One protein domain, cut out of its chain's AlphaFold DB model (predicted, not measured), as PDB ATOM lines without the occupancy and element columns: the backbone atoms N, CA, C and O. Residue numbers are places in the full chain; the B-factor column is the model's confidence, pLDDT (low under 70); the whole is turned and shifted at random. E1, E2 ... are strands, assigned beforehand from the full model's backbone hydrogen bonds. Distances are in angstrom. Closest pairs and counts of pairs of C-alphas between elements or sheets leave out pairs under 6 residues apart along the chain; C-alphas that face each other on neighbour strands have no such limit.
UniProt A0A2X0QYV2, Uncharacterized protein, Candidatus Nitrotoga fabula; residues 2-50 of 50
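What this domain is: This is residues 2 to 50 of the 50 residues of an uncharacterized protein of Candidatus Nitrotoga fabula (UniProt A0A2X0QYV2). A long, narrow two-strand hairpin, E2 and E3, has a short third strand, E1, folded alongside the first part of E2, and a long tail without named elements leaves the end of E3. The tail, of which residues 33 to 50 stand free, bends round near residue 36 and reaches far from the small three-strand sheet; the tip of the hairpin, residues 18 to 23, also sticks out. The printed part has 49 residues with no named helix and three named strands, E1, E2 and E3 along the chain, which is also their order across the antiparallel sheet. The class is all strand, though under half of the residues, 23 of 49, are in named elements. The whole is extended, with a radius of gyration of the C-alphas of 16.4 A, and flat, spanning 55 by 32 by 13 A.

How they stand to each other: From the first printed residue, E1, residues 2 to 5, and E2, residues 11 to 19, form a hairpin through a tight link of 5 residues. They are antiparallel at 141 degrees between their directions, and the C-alphas of Val 5 and Lys 11 face each other at 4.5 A. N 4 and O 12 are within hydrogen-bond range at 2.8 A, as are N 2 and O 14 at 2.9 A. A tight link of 2 residues then joins E2 to E3, residues 22 to 31, in a second hairpin. These two strands are antiparallel at 157 degrees, with the C-alphas of Cys 12 and Val 30 facing each other at 4.3 A. N 26 and O 15, 2.8 A apart, and N 31 and O 11, 2.7 A apart, are within hydrogen-bond range. The three strands make a meander, each the antiparallel neighbour of the one before; E1 and E3 are edge strands and E2 is the inner strand.

Where its parts are: E1 runs from Tyr 2, with its C-alpha at (18.484, -42.192, 44.021), to Val 5. E2 runs from Lys 11 to Phe 19 and measures 24.9 A from first to last C-alpha. E3 is the longest strand, with 10 residues from Lys 22 to Tyr 31 and 26.8 A from first to last C-alpha, and it ends with C-alpha 31 at (23.520, -31.553, 41.423). The chain's last residue, Ala 50, has its C-alpha at (14.745, -20.546, 8.892).

The domain as a whole: The two C-alphas farthest apart are those of Glu 20 and Ala 50, at 56.6 A. The printed part has no cut. Residues 32 to 50 hold no named element, and their C-alphas lie 8 to 32 A from the mean of the C-alphas. The mean pLDDT of the printed part of this predicted model is 76.0, and residues 33 to 50 are under 70.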
ATOM      1  N   TYR A   2      18.110 -42.101  45.436       88.88
ATOM      2  CA  TYR A   2      18.484 -42.192  44.021       88.88
ATOM      3  C   TYR A   2      18.724 -40.799  43.425       88.88
ATOM      4  O   TYR A   2      18.236 -39.790  43.943       88.88
ATOM      5  N   LEU A   3      19.487 -40.750  42.334       87.81
ATOM      6  CA  LEU A   3      19.696 -39.535  41.555       87.81
ATOM      7  C   LEU A   3      18.672 -39.494  40.420       87.81
ATOM      8  O   LEU A   3      18.670 -40.362  39.549       87.81
ATOM      9  N   LEU A   4      17.800 -38.491  40.427       88.38
ATOM     10  CA  LEU A   4      16.885 -38.237  39.323       88.38
ATOM     11  C   LEU A   4      17.607 -37.390  38.275       88.38
ATOM     12  O   LEU A   4      17.947 -36.239  38.539       88.38
ATOM     13  N   VAL A   5      17.821 -37.956  37.092       88.88
ATOM     14  CA  VAL A   5      18.393 -37.251  35.940       88.88
ATOM     15  C   VAL A   5      17.251 -36.835  35.021       88.88
ATOM     16  O   VAL A   5      16.538 -37.683  34.490       88.88
ATOM     17  N   GLN A   6      17.054 -35.530  34.860       84.75
ATOM     18  CA  GLN A   6      16.081 -34.983  33.920       84.75
ATOM     19  C   GLN A   6      16.682 -34.928  32.515       84.75
ATOM     20  O   GLN A   6      17.887 -34.746  32.343       84.75
ATOM     21  N   THR A   7      15.830 -35.028  31.496       84.75
ATOM     22  CA  THR A   7      16.226 -34.903  30.082       84.75
ATOM     23  C   THR A   7      16.836 -33.537  29.756       84.75
ATOM     24  O   THR A   7      17.629 -33.431  28.829       84.75
ATOM     25  N   SER A   8      16.530 -32.508  30.553       79.75
ATOM     26  CA  SER A   8      17.156 -31.179  30.506       79.75
ATOM     27  C   SER A   8      18.619 -31.151  30.971       79.75
ATOM     28  O   SER A   8      19.261 -30.110  30.878       79.75
ATOM     29  N   GLY A   9      19.152 -32.259  31.498       78.69
ATOM     30  CA  GLY A   9      20.508 -32.355  32.046       78.69
ATOM     31  C   GLY A   9      20.602 -32.056  33.545       78.69
ATOM     32  O   GLY A   9      21.630 -32.344  34.159       78.69
ATOM     33  N   THR A  10      19.530 -31.551  34.162       81.44
ATOM     34  CA  THR A  10      19.468 -31.305  35.606       81.44
ATOM     35  C   THR A  10      19.453 -32.626  36.367       81.44
ATOM     36  O   THR A  10      18.617 -33.495  36.105       81.44
ATOM     37  N   LYS A  11      20.344 -32.783  37.347       85.12
ATOM     38  CA  LYS A  11      20.336 -33.939  38.250       85.12
ATOM     39  C   LYS A  11      19.840 -33.487  39.614       85.12
ATOM     40  O   LYS A  11      20.228 -32.423  40.071       85.12
ATOM     41  N   CYS A  12      18.977 -34.245  40.277       86.75
ATOM     42  CA  CYS A  12      18.554 -33.917  41.638       86.75
ATOM     43  C   CYS A  12      18.502 -35.149  42.531       86.75
ATOM     44  O   CYS A  12      18.100 -36.239  42.118       86.75
ATOM     45  N   TRP A  13      18.920 -34.970  43.777       87.56
ATOM     46  CA  TRP A  13      18.906 -36.034  44.768       87.56
ATOM     47  C   TRP A  13      17.493 -36.230  45.307       87.56
ATOM     48  O   TRP A  13      16.870 -35.293  45.815       87.56
ATOM     49  N   ARG A  14      16.991 -37.462  45.199       90.44
ATOM     50  CA  ARG A  14      15.673 -37.865  45.690       90.44
ATOM     51  C   ARG A  14      15.804 -38.954  46.744       90.44
ATOM     52  O   ARG A  14      16.549 -39.931  46.598       90.44
ATOM     53  N   MET A  15      15.043 -38.796  47.817       91.62
ATOM     54  CA  MET A  15      14.964 -39.774  48.891       91.62
ATOM     55  C   MET A  15      13.507 -40.037  49.242       91.62
ATOM     56  O   MET A  15      12.790 -39.138  49.672       91.62
ATOM     57  N   ASP A  16      13.080 -41.285  49.084       92.00
ATOM     58  CA  ASP A  16      11.802 -41.728  49.622       92.00
ATOM     59  C   ASP A  16      11.962 -42.038  51.109       92.00
ATOM     60  O   ASP A  16      12.893 -42.742  51.505       92.00
ATOM     61  N   TYR A  17      11.047 -41.524  51.920       92.31
ATOM     62  CA  TYR A  17      11.004 -41.756  53.357       92.31
ATOM     63  C   TYR A  17       9.567 -41.999  53.815       92.31
ATOM     64  O   TYR A  17       8.599 -41.727  53.095       92.31
ATOM     65  N   ARG A  18       9.423 -42.549  55.020       93.19
ATOM     66  CA  ARG A  18       8.134 -42.689  55.693       93.19
ATOM     67  C   ARG A  18       8.154 -41.851  56.959       93.19
ATOM     68  O   ARG A  18       9.057 -42.004  57.771       93.19
ATOM     69  N   PHE A  19       7.161 -40.987  57.111       90.12
ATOM     70  CA  PHE A  19       6.933 -40.216  58.328       90.12
ATOM     71  C   PHE A  19       5.476 -40.413  58.732       90.12
ATOM     72  O   PHE A  19       4.591 -40.252  57.890       90.12
ATOM     73  N   GLU A  20       5.241 -40.850  59.971       93.38
ATOM     74  CA  GLU A  20       3.901 -41.202  60.481       93.38
ATOM     75  C   GLU A  20       3.149 -42.195  59.573       93.38
ATOM     76  O   GLU A  20       1.972 -42.034  59.256       93.38
ATOM     77  N   GLY A  21       3.856 -43.205  59.056       92.69
ATOM     78  CA  GLY A  21       3.276 -44.215  58.161       92.69
ATOM     79  C   GLY A  21       2.966 -43.728  56.738       92.69
ATOM     80  O   GLY A  21       2.671 -44.548  55.870       92.69
ATOM     81  N   LYS A  22       3.097 -42.428  56.444       92.94
ATOM     82  CA  LYS A  22       2.888 -41.866  55.103       92.94
ATOM     83  C   LYS A  22       4.195 -41.851  54.318       92.94
ATOM     84  O   LYS A  22       5.218 -41.374  54.810       92.94
ATOM     85  N   ARG A  23       4.161 -42.345  53.076       94.44
ATOM     86  CA  ARG A  23       5.299 -42.259  52.150       94.44
ATOM     87  C   ARG A  23       5.389 -40.848  51.578       94.44
ATOM     88  O   ARG A  23       4.402 -40.318  51.075       94.44
ATOM     89  N   LYS A  24       6.580 -40.265  51.633       92.50
ATOM     90  CA  LYS A  24       6.905 -38.964  51.050       92.50
ATOM     91  C   LYS A  24       8.234 -39.052  50.307       92.50
ATOM     92  O   LYS A  24       9.051 -39.927  50.588       92.50
ATOM     93  N   THR A  25       8.454 -38.120  49.387       92.69
ATOM     94  CA  THR A  25       9.711 -37.997  48.644       92.69
ATOM     95  C   THR A  25      10.333 -36.641  48.942       92.69
ATOM     96  O   THR A  25       9.753 -35.603  48.635       92.69
ATOM     97  N   LEU A  26      11.519 -36.653  49.539       89.56
ATOM     98  CA  LEU A  26      12.325 -35.468  49.802       89.56
ATOM     99  C   LEU A  26      13.230 -35.173  48.599       89.56
ATOM    100  O   LEU A  26      13.838 -36.087  48.035       89.56
ATOM    101  N   ALA A  27      13.321 -33.899  48.216       89.38
ATOM    102  CA  ALA A  27      14.316 -33.403  47.269       89.38
ATOM    103  C   ALA A  27      15.443 -32.720  48.053       89.38
ATOM    104  O   ALA A  27      15.185 -31.762  48.775       89.38
ATOM    105  N   LEU A  28      16.674 -33.222  47.927       83.69
ATOM    106  CA  LEU A  28      17.837 -32.724  48.682       83.69
ATOM    107  C   LEU A  28      18.598 -31.602  47.952       83.69
ATOM    108  O   LEU A  28      19.505 -31.009  48.521       83.69
ATOM    109  N   GLY A  29      18.236 -31.312  46.701       83.12
ATOM    110  CA  GLY A  29      18.854 -30.263  45.892       83.12
ATOM    111  C   GLY A  29      19.240 -30.733  44.493       83.12
ATOM    112  O   GLY A  29      19.165 -31.923  44.164       83.12
ATOM    113  N   VAL A  30      19.620 -29.763  43.664       82.12
ATOM    114  CA  VAL A  30      20.138 -29.973  42.310       82.12
ATOM    115  C   VAL A  30      21.648 -30.218  42.382       82.12
ATOM    116  O   VAL A  30      22.352 -29.573  43.150       82.12
ATOM    117  N   TYR A  31      22.124 -31.175  41.597       77.06
ATOM    118  CA  TYR A  31      23.520 -31.553  41.423       77.06
ATOM    119  C   TYR A  31      23.939 -31.310  39.961       77.06
ATOM    120  O   TYR A  31      23.141 -31.593  39.058       77.06
ATOM    121  N   PRO A  32      25.191 -30.899  39.693       72.56
ATOM    122  CA  PRO A  32      26.224 -30.500  40.656       72.56
ATOM    123  C   PRO A  32      25.901 -29.156  41.321       72.56
ATOM    124  O   PRO A  32      25.271 -28.297  40.711       72.56
ATOM    125  N   CYS A  33      26.326 -28.963  42.575       62.53
ATOM    126  CA  CYS A  33      26.570 -27.598  43.022       62.53
ATOM    127  C   CYS A  33      27.873 -27.188  42.334       62.53
ATOM    128  O   CYS A  33      28.922 -27.765  42.604       62.53
ATOM    129  N   ASP A  34      27.812 -26.282  41.363       63.78
ATOM    130  CA  ASP A  34      29.015 -25.758  40.718       63.78
ATOM    131  C   ASP A  34      29.775 -24.877  41.727       63.78
ATOM    132  O   ASP A  34      29.695 -23.651  41.724       63.78
ATOM    133  N   VAL A  35      30.502 -25.516  42.645       57.88
ATOM    134  CA  VAL A  35      31.542 -24.898  43.470       57.88
ATOM    135  C   VAL A  35      32.801 -24.806  42.616       57.88
ATOM    136  O   VAL A  35      33.641 -25.700  42.636       57.88
ATOM    137  N   GLY A  36      32.925 -23.746  41.815       58.97
ATOM    138  CA  GLY A  36      34.204 -23.494  41.148       58.97
ATOM    139  C   GLY A  36      34.281 -22.379  40.117       58.97
ATOM    140  O   GLY A  36      35.350 -21.795  39.986       58.97
ATOM    141  N   THR A  37      33.219 -22.035  39.388       55.31
ATOM    142  CA  THR A  37      33.374 -21.112  38.244       55.31
ATOM    143  C   THR A  37      32.118 -20.289  37.949       55.31
ATOM    144  O   THR A  37      31.453 -20.481  36.943       55.31
ATOM    145  N   GLY A  38      31.814 -19.328  38.821       59.81
ATOM    146  CA  GLY A  38      31.342 -17.973  38.479       59.81
ATOM    147  C   GLY A  38      30.080 -17.697  37.639       59.81
ATOM    148  O   GLY A  38      29.597 -16.579  37.749       59.81
ATOM    149  N   TYR A  39      29.508 -18.602  36.837       50.25
ATOM    150  CA  TYR A  39      28.341 -18.298  35.993       50.25
ATOM    151  C   TYR A  39      27.521 -19.549  35.641       50.25
ATOM    152  O   TYR A  39      28.075 -20.503  35.089       50.25
ATOM    153  N   PRO A  40      26.186 -19.549  35.826       57.97
ATOM    154  CA  PRO A  40      25.342 -20.553  35.195       57.97
ATOM    155  C   PRO A  40      25.324 -20.295  33.680       57.97
ATOM    156  O   PRO A  40      24.757 -19.304  33.220       57.97
ATOM    157  N   ARG A  41      25.913 -21.185  32.866       58.97
ATOM    158  CA  ARG A  41      25.651 -21.175  31.416       58.97
ATOM    159  C   ARG A  41      24.208 -21.616  31.163       58.97
ATOM    160  O   ARG A  41      23.933 -22.788  30.917       58.97
ATOM    161  N   ILE A  42      23.294 -20.654  31.159       65.19
ATOM    162  CA  ILE A  42      21.985 -20.804  30.531       65.19
ATOM    163  C   ILE A  42      22.152 -20.404  29.065       65.19
ATOM    164  O   ILE A  42      22.005 -19.244  28.701       65.19
ATOM    165  N   THR A  43      22.462 -21.367  28.202       54.47
ATOM    166  CA  THR A  43      22.221 -21.220  26.761       54.47
ATOM    167  C   THR A  43      21.096 -22.160  26.383       54.47
ATOM    168  O   THR A  43      21.322 -23.328  26.075       54.47
ATOM    169  N   ASN A  44      19.866 -21.645  26.418       53.53
ATOM    170  CA  ASN A  44      18.766 -22.248  25.680       53.53
ATOM    171  C   ASN A  44      18.940 -21.852  24.208       53.53
ATOM    172  O   ASN A  44      18.312 -20.918  23.714       53.53
ATOM    173  N   THR A  45      19.876 -22.511  23.526       52.88
ATOM    174  CA  THR A  45      20.099 -22.339  22.092       52.88
ATOM    175  C   THR A  45      18.961 -23.043  21.353       52.88
ATOM    176  O   THR A  45      19.124 -24.145  20.832       52.88
ATOM    177  N   ARG A  46      17.772 -22.427  21.305       53.53
ATOM    178  CA  ARG A  46      16.780 -22.768  20.279       53.53
ATOM    179  C   ARG A  46      17.352 -22.319  18.942       53.53
ATOM    180  O   ARG A  46      17.168 -21.189  18.509       53.53
ATOM    181  N   LYS A  47      18.082 -23.227  18.305       56.44
ATOM    182  CA  LYS A  47      18.468 -23.149  16.901       56.44
ATOM    183  C   LYS A  47      17.197 -23.333  16.058       56.44
ATOM    184  O   LYS A  47      16.972 -24.409  15.523       56.44
ATOM    185  N   SER A  48      16.329 -22.322  15.992       53.03
ATOM    186  CA  SER A  48      15.375 -22.205  14.887       53.03
ATOM    187  C   SER A  48      16.109 -21.494  13.758       53.03
ATOM    188  O   SER A  48      16.183 -20.266  13.731       53.03
ATOM    189  N   LEU A  49      16.755 -22.278  12.898       55.84
ATOM    190  CA  LEU A  49      17.129 -21.788  11.580       55.84
ATOM    191  C   LEU A  49      15.875 -21.826  10.706       55.84
ATOM    192  O   LEU A  49      15.077 -22.759  10.821       55.84
ATOM    193  N   ALA A  50      15.725 -20.746   9.945       46.16
ATOM    194  CA  ALA A  50      14.745 -20.546   8.892       46.16
ATOM    195  C   ALA A  50      14.748 -21.677   7.853       46.16
ATOM    196  O   ALA A  50      15.795 -22.355   7.721       46.16
TER     197      ALA A  50